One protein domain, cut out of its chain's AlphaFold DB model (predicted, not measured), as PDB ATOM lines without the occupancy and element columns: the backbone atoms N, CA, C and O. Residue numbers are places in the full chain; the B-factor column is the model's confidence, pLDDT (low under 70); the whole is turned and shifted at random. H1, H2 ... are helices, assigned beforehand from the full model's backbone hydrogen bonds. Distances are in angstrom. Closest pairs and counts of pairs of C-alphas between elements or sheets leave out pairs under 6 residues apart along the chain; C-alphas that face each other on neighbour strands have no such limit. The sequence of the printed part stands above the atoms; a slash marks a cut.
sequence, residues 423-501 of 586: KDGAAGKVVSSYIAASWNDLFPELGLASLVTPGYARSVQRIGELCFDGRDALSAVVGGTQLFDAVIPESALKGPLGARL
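Overview. This is residues 423 to 501 of the 586 residues of an uncharacterized protein of Arthrobacter sp. UCD-GKA (UniProt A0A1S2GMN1). A long helix, H1, runs through the middle, crossed by H3, with H4 at one end of the longest axis and short H5 and H6 at the other. The printed part has 79 residues with six named helices, H1 to H6 in chain order, and no named strand: all helix, compact, radius of gyration of the C-alphas 11.8 A, spans 34 by 23 by 21 A.

Along the chain. H1, residues 426 to 442, begins at C-alpha (2.693, 34.977, 21.437) and measures 24.3 A. H2 is 448 to 451, H3 457 to 464, H4 470 to 482 at 19.3 A, H5 490 to 494, and H6 496 to 501, ending at C-alpha (5.542, 17.313, 29.510).

Arrangement. H1, the hub, touches H2 with residues 436 to 440 alone; the closest C-alphas, Asn 440 and Leu 448, are 5.3 A apart. H3 touches H1 about perpendicular, 83 degrees, closest C-alphas Ser 433 and Val 460, 4.9 A. Residues 476 to 481 of H4 touch residues 426 to 430 of H1, about perpendicular at 82 degrees, closest C-alphas Ala 426 and Gly 480, 4.5 A. H3 and H4, a helical hairpin, only just touch, with 3 pairs of C-alphas within 8 A, closest Ile 463 and Ala 476, 5.3 A. H5 and H6 are close but not clearly touching, closest C-alphas Ala 492 and Gly 498, 7.1 A. Every O i to N i+4 pair is within hydrogen-bond range in H3 and H6, 12 of 13 in H1, 8 of 9 in H4, 0 of 1 in H5, with 2 of 2 O i to N i+3; H2 is too short for such a pair.

Size, cuts and confidence. The farthest C-alphas, Gly 470 and Gly 495, are 35.3 A apart. The printed part has no cut and no long link, and no printed residue is under 70 in pLDDT.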
ATOM      1  N   LYS A 423       4.916  31.020  28.412       93.31
ATOM      2  CA  LYS A 423       3.441  31.030  28.549       93.31
ATOM      3  C   LYS A 423       2.761  32.358  28.199       93.31
ATOM      4  O   LYS A 423       1.605  32.373  27.774       93.31
ATOM      5  N   ASP A 424       3.455  33.477  28.398       89.44
ATOM      6  CA  ASP A 424       2.910  34.819  28.180       89.44
ATOM      7  C   ASP A 424       3.187  35.349  26.759       89.44
ATOM      8  O   ASP A 424       2.458  36.228  26.272       89.44
ATOM      9  N   GLY A 425       4.198  34.793  26.083       90.75
ATOM     10  CA  GLY A 425       4.628  35.160  24.737       90.75
ATOM     11  C   GLY A 425       3.689  34.633  23.651       90.75
ATOM     12  O   GLY A 425       3.050  33.594  23.802       90.75
ATOM     13  N   ALA A 426       3.596  35.349  22.528       90.94
ATOM     14  CA  ALA A 426       2.693  34.977  21.437       90.94
ATOM     15  C   ALA A 426       3.046  33.611  20.823       90.94
ATOM     16  O   ALA A 426       2.155  32.789  20.632       90.94
ATOM     17  N   ALA A 427       4.335  33.351  20.582       91.38
ATOM     18  CA  ALA A 427       4.811  32.066  20.072       91.38
ATOM     19  C   ALA A 427       4.573  30.924  21.076       91.38
ATOM     20  O   ALA A 427       4.029  29.887  20.706       91.38
ATOM     21  N   GLY A 428       4.855  31.141  22.367       95.06
ATOM     22  CA  GLY A 428       4.565  30.153  23.413       95.06
ATOM     23  C   GLY A 428       3.076  29.806  23.515       95.06
ATOM     24  O   GLY A 428       2.721  28.640  23.662       95.06
ATOM     25  N   LYS A 429       2.182  30.784  23.323       95.94
ATOM     26  CA  LYS A 429       0.727  30.555  23.248       95.94
ATOM     27  C   LYS A 429       0.312  29.740  22.024       95.94
ATOM     28  O   LYS A 429      -0.632  28.957  22.124       95.94
ATOM     29  N   VAL A 430       1.000  29.880  20.891       96.56
ATOM     30  CA  VAL A 430       0.786  29.005  19.727       96.56
ATOM     31  C   VAL A 430       1.203  27.573  20.063       96.56
ATOM     32  O   VAL A 430       0.387  26.668  19.915       96.56
ATOM     33  N   VAL A 431       2.400  27.378  20.629       97.00
ATOM     34  CA  VAL A 431       2.887  26.055  21.065       97.00
ATOM     35  C   VAL A 431       1.931  25.409  22.071       97.00
ATOM     36  O   VAL A 431       1.520  24.269  21.881       97.00
ATOM     37  N   SER A 432       1.498  26.143  23.102       97.25
ATOM     38  CA  SER A 432       0.519  25.639  24.073       97.25
ATOM     39  C   SER A 432      -0.840  25.331  23.446       97.25
ATOM     40  O   SER A 432      -1.522  24.428  23.918       97.25
ATOM     41  N   SER A 433      -1.252  26.055  22.399       97.44
ATOM     42  CA  SER A 433      -2.496  25.758  21.678       97.44
ATOM     43  C   SER A 433      -2.377  24.466  20.870       97.44
ATOM     44  O   SER A 433      -3.314  23.672  20.876       97.44
ATOM     45  N   TYR A 434      -1.229  24.225  20.227       97.62
ATOM     46  CA  TYR A 434      -0.962  22.966  19.532       97.62
ATOM     47  C   TYR A 434      -0.910  21.779  20.489       97.62
ATOM     48  O   TYR A 434      -1.582  20.785  20.228       97.62
ATOM     49  N   ILE A 435      -0.211  21.907  21.623       97.38
ATOM     50  CA  ILE A 435      -0.215  20.889  22.684       97.38
ATOM     51  C   ILE A 435      -1.648  20.657  23.169       97.38
ATOM     52  O   ILE A 435      -2.124  19.531  23.127       97.38
ATOM     53  N   ALA A 436      -2.375  21.707  23.567       96.62
ATOM     54  CA  ALA A 436      -3.730  21.565  24.095       96.62
ATOM     55  C   ALA A 436      -4.687  20.875  23.114       96.62
ATOM     56  O   ALA A 436      -5.511  20.081  23.549       96.62
ATOM     57  N   ALA A 437      -4.594  21.175  21.816       95.56
ATOM     58  CA  ALA A 437      -5.455  20.576  20.802       95.56
ATOM     59  C   ALA A 437      -5.043  19.135  20.458       95.56
ATOM     60  O   ALA A 437      -5.885  18.248  20.496       95.56
ATOM     61  N   SER A 438      -3.762  18.893  20.167       95.88
ATOM     62  CA  SER A 438      -3.251  17.561  19.809       95.88
ATOM     63  C   SER A 438      -3.373  16.573  20.975       95.88
ATOM     64  O   SER A 438      -3.908  15.475  20.829       95.88
ATOM     65  N   TRP A 439      -2.949  16.983  22.172       96.56
ATOM     66  CA  TRP A 439      -2.913  16.101  23.337       96.56
ATOM     67  C   TRP A 439      -4.296  15.834  23.922       96.56
ATOM     68  O   TRP A 439      -4.454  14.867  24.657       96.56
ATOM     69  N   ASN A 440      -5.303  16.665  23.624       94.50
ATOM     70  CA  ASN A 440      -6.665  16.412  24.096       94.50
ATOM     71  C   ASN A 440      -7.214  15.085  23.554       94.50
ATOM     72  O   ASN A 440      -7.977  14.418  24.249       94.50
ATOM     73  N   ASP A 441      -6.797  14.710  22.345       91.12
ATOM     74  CA  ASP A 441      -7.234  13.482  21.691       91.12
ATOM     75  C   ASP A 441      -6.272  12.320  21.982       91.12
ATOM     76  O   ASP A 441      -6.716  11.187  22.150       91.12
ATOM     77  N   LEU A 442      -4.968  12.599  22.091       93.31
ATOM     78  CA  LEU A 442      -3.933  11.583  22.342       93.31
ATOM     79  C   LEU A 442      -3.843  11.145  23.809       93.31
ATOM     80  O   LEU A 442      -3.503  10.000  24.088       93.31
ATOM     81  N   PHE A 443      -4.144  12.052  24.737       94.88
ATOM     82  CA  PHE A 443      -4.077  11.830  26.182       94.88
ATOM     83  C   PHE A 443      -5.390  12.277  26.850       94.88
ATOM     84  O   PHE A 443      -5.404  13.231  27.646       94.88
ATOM     85  N   PRO A 444      -6.531  11.633  26.524       93.81
ATOM     86  CA  PRO A 444      -7.843  12.029  27.033       93.81
ATOM     87  C   PRO A 444      -7.922  11.988  28.568       93.81
ATOM     88  O   PRO A 444      -8.706  12.727  29.167       93.81
ATOM     89  N   GLU A 445      -7.077  11.184  29.224       94.75
ATOM     90  CA  GLU A 445      -6.957  11.112  30.680       94.75
ATOM     91  C   GLU A 445      -6.508  12.429  31.331       94.75
ATOM     92  O   GLU A 445      -6.778  12.651  32.511       94.75
ATOM     93  N   LEU A 446      -5.856  13.324  30.579       95.38
ATOM     94  CA  LEU A 446      -5.415  14.626  31.086       95.38
ATOM     95  C   LEU A 446      -6.550  15.660  31.146       95.38
ATOM     96  O   LEU A 446      -6.411  16.677  31.826       95.38
ATOM     97  N   GLY A 447      -7.660  15.437  30.430       94.44
ATOM     98  CA  GLY A 447      -8.807  16.347  30.412       94.44
ATOM     99  C   GLY A 447      -8.475  17.769  29.937       94.44
ATOM    100  O   GLY A 447      -9.020  18.734  30.485       94.44
ATOM    101  N   LEU A 448      -7.585  17.924  28.945       93.31
ATOM    102  CA  LEU A 448      -7.005  19.222  28.550       93.31
ATOM    103  C   LEU A 448      -8.036  20.289  28.188       93.31
ATOM    104  O   LEU A 448      -7.835  21.449  28.550       93.31
ATOM    105  N   ALA A 449      -9.159  19.925  27.566       91.56
ATOM    106  CA  ALA A 449     -10.243  20.868  27.286       91.56
ATOM    107  C   ALA A 449     -10.715  21.645  28.535       91.56
ATOM    108  O   ALA A 449     -11.121  22.801  28.419       91.56
ATOM    109  N   SER A 450     -10.634  21.037  29.726       92.50
ATOM    110  CA  SER A 450     -10.984  21.677  31.003       92.50
ATOM    111  C   SER A 450      -9.851  22.506  31.621       92.50
ATOM    112  O   SER A 450     -10.116  23.378  32.447       92.50
ATOM    113  N   LEU A 451      -8.600  22.251  31.219       94.62
ATOM    114  CA  LEU A 451      -7.413  22.970  31.692       94.62
ATOM    115  C   LEU A 451      -7.134  24.236  30.875       94.62
ATOM    116  O   LEU A 451      -6.467  25.142  31.370       94.62
ATOM    117  N   VAL A 452      -7.642  24.318  29.640       95.25
ATOM    118  CA  VAL A 452      -7.551  25.528  28.814       95.25
ATOM    119  C   VAL A 452      -8.238  26.697  29.520       95.25
ATOM    120  O   VAL A 452      -9.374  26.588  29.987       95.25
ATOM    121  N   THR A 453      -7.562  27.849  29.550       93.56
ATOM    122  CA  THR A 453      -8.085  29.085  30.143       93.56
ATOM    123  C   THR A 453      -9.503  29.388  29.625       93.56
ATOM    124  O   THR A 453      -9.721  29.430  28.404       93.56
ATOM    125  N   PRO A 454     -10.492  29.615  30.515       88.38
ATOM    126  CA  PRO A 454     -11.880  29.815  30.117       88.38
ATOM    127  C   PRO A 454     -12.054  30.898  29.047       88.38
ATOM    128  O   PRO A 454     -11.541  32.010  29.159       88.38
ATOM    129  N   GLY A 455     -12.811  30.565  28.001       84.75
ATOM    130  CA  GLY A 455     -13.043  31.438  26.848       84.75
ATOM    131  C   GLY A 455     -12.022  31.294  25.714       84.75
ATOM    132  O   GLY A 455     -12.251  31.865  24.649       84.75
ATOM    133  N   TYR A 456     -10.938  30.523  25.883       91.19
ATOM    134  CA  TYR A 456      -9.917  30.357  24.836       91.19
ATOM    135  C   TYR A 456     -10.154  29.160  23.915       91.19
ATOM    136  O   TYR A 456      -9.539  29.111  22.857       91.19
ATOM    137  N   ALA A 457     -11.078  28.249  24.243       90.88
ATOM    138  CA  ALA A 457     -11.319  27.016  23.483       90.88
ATOM    139  C   ALA A 457     -11.451  27.237  21.962       90.88
ATOM    140  O   ALA A 457     -10.787  26.567  21.178       90.88
ATOM    141  N   ARG A 458     -12.231  28.240  21.530       90.31
ATOM    142  CA  ARG A 458     -12.380  28.572  20.100       90.31
ATOM    143  C   ARG A 458     -11.075  29.071  19.473       90.31
ATOM    144  O   ARG A 458     -10.784  28.744  18.328       90.31
ATOM    145  N   SER A 459     -10.316  29.895  20.190       90.81
ATOM    146  CA  SER A 459      -9.040  30.421  19.697       90.81
ATOM    147  C   SER A 459      -7.983  29.324  19.614       90.81
ATOM    148  O   SER A 459      -7.263  29.272  18.626       90.81
ATOM    149  N   VAL A 460      -7.936  28.430  20.606       94.38
ATOM    150  CA  VAL A 460      -7.064  27.248  20.617       94.38
ATOM    151  C   VAL A 460      -7.395  26.335  19.443       94.38
ATOM    152  O   VAL A 460      -6.498  26.013  18.674       94.38
ATOM    153  N   GLN A 461      -8.676  26.006  19.236       93.50
ATOM    154  CA  GLN A 461      -9.121  25.227  18.078       93.50
ATOM    155  C   GLN A 461      -8.696  25.895  16.766       93.50
ATOM    156  O   GLN A 461      -8.118  25.252  15.898       93.50
ATOM    157  N   ARG A 462      -8.927  27.206  16.637       92.31
ATOM    158  CA  ARG A 462      -8.555  27.950  15.433       92.31
ATOM    159  C   ARG A 462      -7.051  27.937  15.179       92.31
ATOM    160  O   ARG A 462      -6.658  27.780  14.034       92.31
ATOM    161  N   ILE A 463      -6.227  28.128  16.210       94.38
ATOM    162  CA  ILE A 463      -4.767  28.048  16.083       94.38
ATOM    163  C   ILE A 463      -4.357  26.623  15.699       94.38
ATOM    164  O   ILE A 463      -3.558  26.466  14.786       94.38
ATOM    165  N   GLY A 464      -4.951  25.600  16.322       94.31
ATOM    166  CA  GLY A 464      -4.727  24.191  15.983       94.31
ATOM    167  C   GLY A 464      -5.090  23.837  14.541       94.31
ATOM    168  O   GLY A 464      -4.474  22.964  13.939       94.31
ATOM    169  N   GLU A 465      -6.045  24.557  13.953       92.94
ATOM    170  CA  GLU A 465      -6.401  24.418  12.548       92.94
ATOM    171  C   GLU A 465      -5.435  25.121  11.587       92.94
ATOM    172  O   GLU A 465      -5.616  24.939  10.390       92.94
ATOM    173  N   LEU A 466      -4.473  25.931  12.039       93.06
ATOM    174  CA  LEU A 466      -3.518  26.656  11.185       93.06
ATOM    175  C   LEU A 466      -2.193  25.899  11.060       93.06
ATOM    176  O   LEU A 466      -1.725  25.292  12.026       93.06
ATOM    177  N   CYS A 467      -1.563  25.996   9.890       92.75
ATOM    178  CA  CYS A 467      -0.184  25.549   9.712       92.75
ATOM    179  C   CYS A 467       0.820  26.615  10.191       92.75
ATOM    180  O   CYS A 467       0.519  27.800  10.277       92.75
ATOM    181  N   PHE A 468       2.042  26.218  10.517       89.75
ATOM    182  CA  PHE A 468       3.118  27.120  10.921       89.75
ATOM    183  C   PHE A 468       4.051  27.386   9.728       89.75
ATOM    184  O   PHE A 468       5.247  27.119   9.741       89.75
ATOM    185  N   ASP A 469       3.437  27.881   8.658       84.19
ATOM    186  CA  ASP A 469       4.008  28.206   7.350       84.19
ATOM    187  C   ASP A 469       3.309  29.487   6.855       84.19
ATOM    188  O   ASP A 469       2.157  29.746   7.222       84.19
ATOM    189  N   GLY A 470       4.025  30.315   6.088       83.50
ATOM    190  CA  GLY A 470       3.393  31.335   5.256       83.50
ATOM    191  C   GLY A 470       2.510  32.316   6.031       83.50
ATOM    192  O   GLY A 470       2.911  32.906   7.040       83.50
ATOM    193  N   ARG A 471       1.288  32.530   5.536       84.06
ATOM    194  CA  ARG A 471       0.296  33.404   6.179       84.06
ATOM    195  C   ARG A 471      -0.355  32.729   7.374       84.06
ATOM    196  O   ARG A 471      -0.736  33.447   8.300       84.06
ATOM    197  N   ASP A 472      -0.487  31.405   7.393       87.62
ATOM    198  CA  ASP A 472      -1.022  30.701   8.564       87.62
ATOM    199  C   ASP A 472      -0.137  30.924   9.809       87.62
ATOM    200  O   ASP A 472      -0.679  31.218  10.878       87.62
ATOM    201  N   ALA A 473       1.197  30.938   9.676       87.19
ATOM    202  CA  ALA A 473       2.122  31.236  10.778       87.19
ATOM    203  C   ALA A 473       1.894  32.637  11.364       87.19
ATOM    204  O   ALA A 473       1.724  32.800  12.577       87.19
ATOM    205  N   LEU A 474       1.814  33.657  10.500       87.25
ATOM    206  CA  LEU A 474       1.478  35.021  10.919       87.25
ATOM    207  C   LEU A 474       0.125  35.044  11.639       87.25
ATOM    208  O   LEU A 474      -0.023  35.699  12.671       87.25
ATOM    209  N   SER A 475      -0.853  34.309  11.118       88.12
ATOM    210  CA  SER A 475      -2.213  34.250  11.654       88.12
ATOM    211  C   SER A 475      -2.267  33.578  13.024       88.12
ATOM    212  O   SER A 475      -2.984  34.054  13.908       88.12
ATOM    213  N   ALA A 476      -1.478  32.522  13.225       90.56
ATOM    214  CA  ALA A 476      -1.330  31.825  14.493       90.56
ATOM    215  C   ALA A 476      -0.664  32.728  15.538       90.56
ATOM    216  O   ALA A 476      -1.226  32.923  16.617       90.56
ATOM    217  N   VAL A 477       0.473  33.356  15.208       89.06
ATOM    218  CA  VAL A 477       1.191  34.268  16.117       89.06
ATOM    219  C   VAL A 477       0.315  35.458  16.489       89.06
ATOM    220  O   VAL A 477       0.153  35.773  17.669       89.06
ATOM    221  N   VAL A 478      -0.315  36.091  15.501       86.69
ATOM    222  CA  VAL A 478      -1.246  37.195  15.727       86.69
ATOM    223  C   VAL A 478      -2.435  36.734  16.579       86.69
ATOM    224  O   VAL A 478      -2.804  37.441  17.517       86.69
ATOM    225  N   GLY A 479      -2.981  35.538  16.351       86.19
ATOM    226  CA  GLY A 479      -3.983  34.919  17.224       86.19
ATOM    227  C   GLY A 479      -3.492  34.758  18.667       86.19
ATOM    228  O   GLY A 479      -4.183  35.168  19.600       86.19
ATOM    229  N   GLY A 480      -2.262  34.276  18.852       87.44
ATOM    230  CA  GLY A 480      -1.589  34.174  20.147       87.44
ATOM    231  C   GLY A 480      -1.448  35.524  20.854       87.44
ATOM    232  O   GLY A 480      -1.668  35.608  22.061       87.44
ATOM    233  N   THR A 481      -1.187  36.621  20.126       86.19
ATOM    234  CA  THR A 481      -1.160  37.966  20.740       86.19
ATOM    235  C   THR A 481      -2.511  38.366  21.333       86.19
ATOM    236  O   THR A 481      -2.537  39.112  22.312       86.19
ATOM    237  N   GLN A 482      -3.628  37.873  20.784       84.00
ATOM    238  CA  GLN A 482      -4.976  38.195  21.270       84.00
ATOM    239  C   GLN A 482      -5.360  37.420  22.533       84.00
ATOM    240  O   GLN A 482      -6.333  37.789  23.192       84.00
ATOM    241  N   LEU A 483      -4.599  36.386  22.896       85.81
ATOM    242  CA  LEU A 483      -4.743  35.690  24.168       85.81
ATOM    243  C   LEU A 483      -3.987  36.481  25.239       85.81
ATOM    244  O   LEU A 483      -2.801  36.796  25.096       85.81
ATOM    245  N   PHE A 484      -4.695  36.871  26.293       80.94
ATOM    246  CA  PHE A 484      -4.172  37.769  27.320       80.94
ATOM    247  C   PHE A 484      -3.335  37.010  28.340       80.94
ATOM    248  O   PHE A 484      -2.180  37.364  28.571       80.94
ATOM    249  N   ASP A 485      -3.903  35.934  28.859       88.00
ATOM    250  CA  ASP A 485      -3.296  35.032  29.822       88.00
ATOM    251  C   ASP A 485      -2.686  33.825  29.102       88.00
ATOM    252  O   ASP A 485      -2.845  33.656  27.889       88.00
ATOM    253  N   ALA A 486      -1.977  32.980  29.845       92.88
ATOM    254  CA  ALA A 486      -1.491  31.706  29.336       92.88
ATOM    255  C   ALA A 486      -2.649  30.848  28.793       92.88
ATOM    256  O   ALA A 486      -3.756  30.866  29.337       92.88
ATOM    257  N   VAL A 487      -2.399  30.078  27.728       95.44
ATOM    258  CA  VAL A 487      -3.396  29.131  27.185       95.44
ATOM    259  C   VAL A 487      -3.737  28.064  28.214       95.44
ATOM    260  O   VAL A 487      -4.909  27.765  28.428       95.44
ATOM    261  N   ILE A 488      -2.702  27.539  28.862       95.25
ATOM    262  CA  ILE A 488      -2.789  26.605  29.973       95.25
ATOM    263  C   ILE A 488      -2.247  27.342  31.204       95.25
ATOM    264  O   ILE A 488      -1.103  27.805  31.171       95.25
ATOM    265  N   PRO A 489      -3.035  27.504  32.280       92.88
ATOM    266  CA  PRO A 489      -2.572  28.154  33.496       92.88
ATOM    267  C   PRO A 489      -1.381  27.422  34.115       92.88
ATOM    268  O   PRO A 489      -1.350  26.196  34.169       92.88
ATOM    269  N   GLU A 490      -0.448  28.176  34.692       94.06
ATOM    270  CA  GLU A 490       0.734  27.627  35.371       94.06
ATOM    271  C   GLU A 490       0.382  26.595  36.458       94.06
ATOM    272  O   GLU A 490       1.102  25.621  36.658       94.06
ATOM    273  N   SER A 491      -0.761  26.753  37.134       93.56
ATOM    274  CA  SER A 491      -1.232  25.789  38.133       93.56
ATOM    275  C   SER A 491      -1.487  24.392  37.559       93.56
ATOM    276  O   SER A 491      -1.312  23.414  38.280       93.56
ATOM    277  N   ALA A 492      -1.877  24.284  36.286       93.75
ATOM    278  CA  ALA A 492      -2.106  23.001  35.622       93.75
ATOM    279  C   ALA A 492      -0.792  22.265  35.304       93.75
ATOM    280  O   ALA A 492      -0.776  21.037  35.243       93.75
ATOM    281  N   LEU A 493       0.324  22.997  35.185       93.69
ATOM    282  CA  LEU A 493       1.656  22.432  34.946       93.69
ATOM    283  C   LEU A 493       2.246  21.744  36.188       93.69
ATOM    284  O   LEU A 493       3.259  21.074  36.081       93.69
ATOM    285  N   LYS A 494       1.614  21.869  37.363       92.25
ATOM    286  CA  LYS A 494       2.007  21.145  38.590       92.25
ATOM    287  C   LYS A 494       1.297  19.793  38.751       92.25
ATOM    288  O   LYS A 494       1.447  19.148  39.785       92.25
ATOM    289  N   GLY A 495       0.460  19.412  37.787       93.94
ATOM    290  CA  GLY A 495      -0.344  18.191  37.811       93.94
ATOM    291  C   GLY A 495       0.072  17.170  36.743       93.94
ATOM    292  O   GLY A 495       1.195  17.225  36.244       93.94
ATOM    293  N   PRO A 496      -0.847  16.267  36.344       96.69
ATOM    294  CA  PRO A 496      -0.580  15.224  35.347       96.69
ATOM    295  C   PRO A 496      -0.055  15.745  34.003       96.69
ATOM    296  O   PRO A 496       0.790  15.105  33.389       96.69
ATOM    297  N   LEU A 497      -0.507  16.926  33.564       97.19
ATOM    298  CA  LEU A 497       0.014  17.555  32.348       97.19
ATOM    299  C   LEU A 497       1.504  17.904  32.476       97.19
ATOM    300  O   LEU A 497       2.259  17.673  31.542       97.19
ATOM    301  N   GLY A 498       1.928  18.440  33.626       97.19
ATOM    302  CA  GLY A 498       3.339  18.718  33.896       97.19
ATOM    303  C   GLY A 498       4.190  17.460  33.801       97.19
ATOM    304  O   GLY A 498       5.165  17.440  33.060       97.19
ATOM    305  N   ALA A 499       3.748  16.382  34.454       97.06
ATOM    306  CA  ALA A 499       4.422  15.088  34.392       97.06
ATOM    307  C   ALA A 499       4.512  14.542  32.955       97.06
ATOM    308  O   ALA A 499       5.551  14.024  32.561       97.06
ATOM    309  N   ARG A 500       3.460  14.705  32.138       97.50
ATOM    310  CA  ARG A 500       3.486  14.282  30.727       97.50
ATOM    311  C   ARG A 500       4.430  15.136  29.867       97.50
ATOM    312  O   ARG A 500       5.049  14.611  28.943       97.50
ATOM    313  N   LEU A 501       4.553  16.435  30.153       97.81
ATOM    314  CA  LEU A 501       5.542  17.313  29.510       97.81
ATOM    315  C   LEU A 501       6.974  16.927  29.908       97.81
ATOM    316  O   LEU A 501       7.861  16.925  29.059       97.81
TER     317      LEU A 501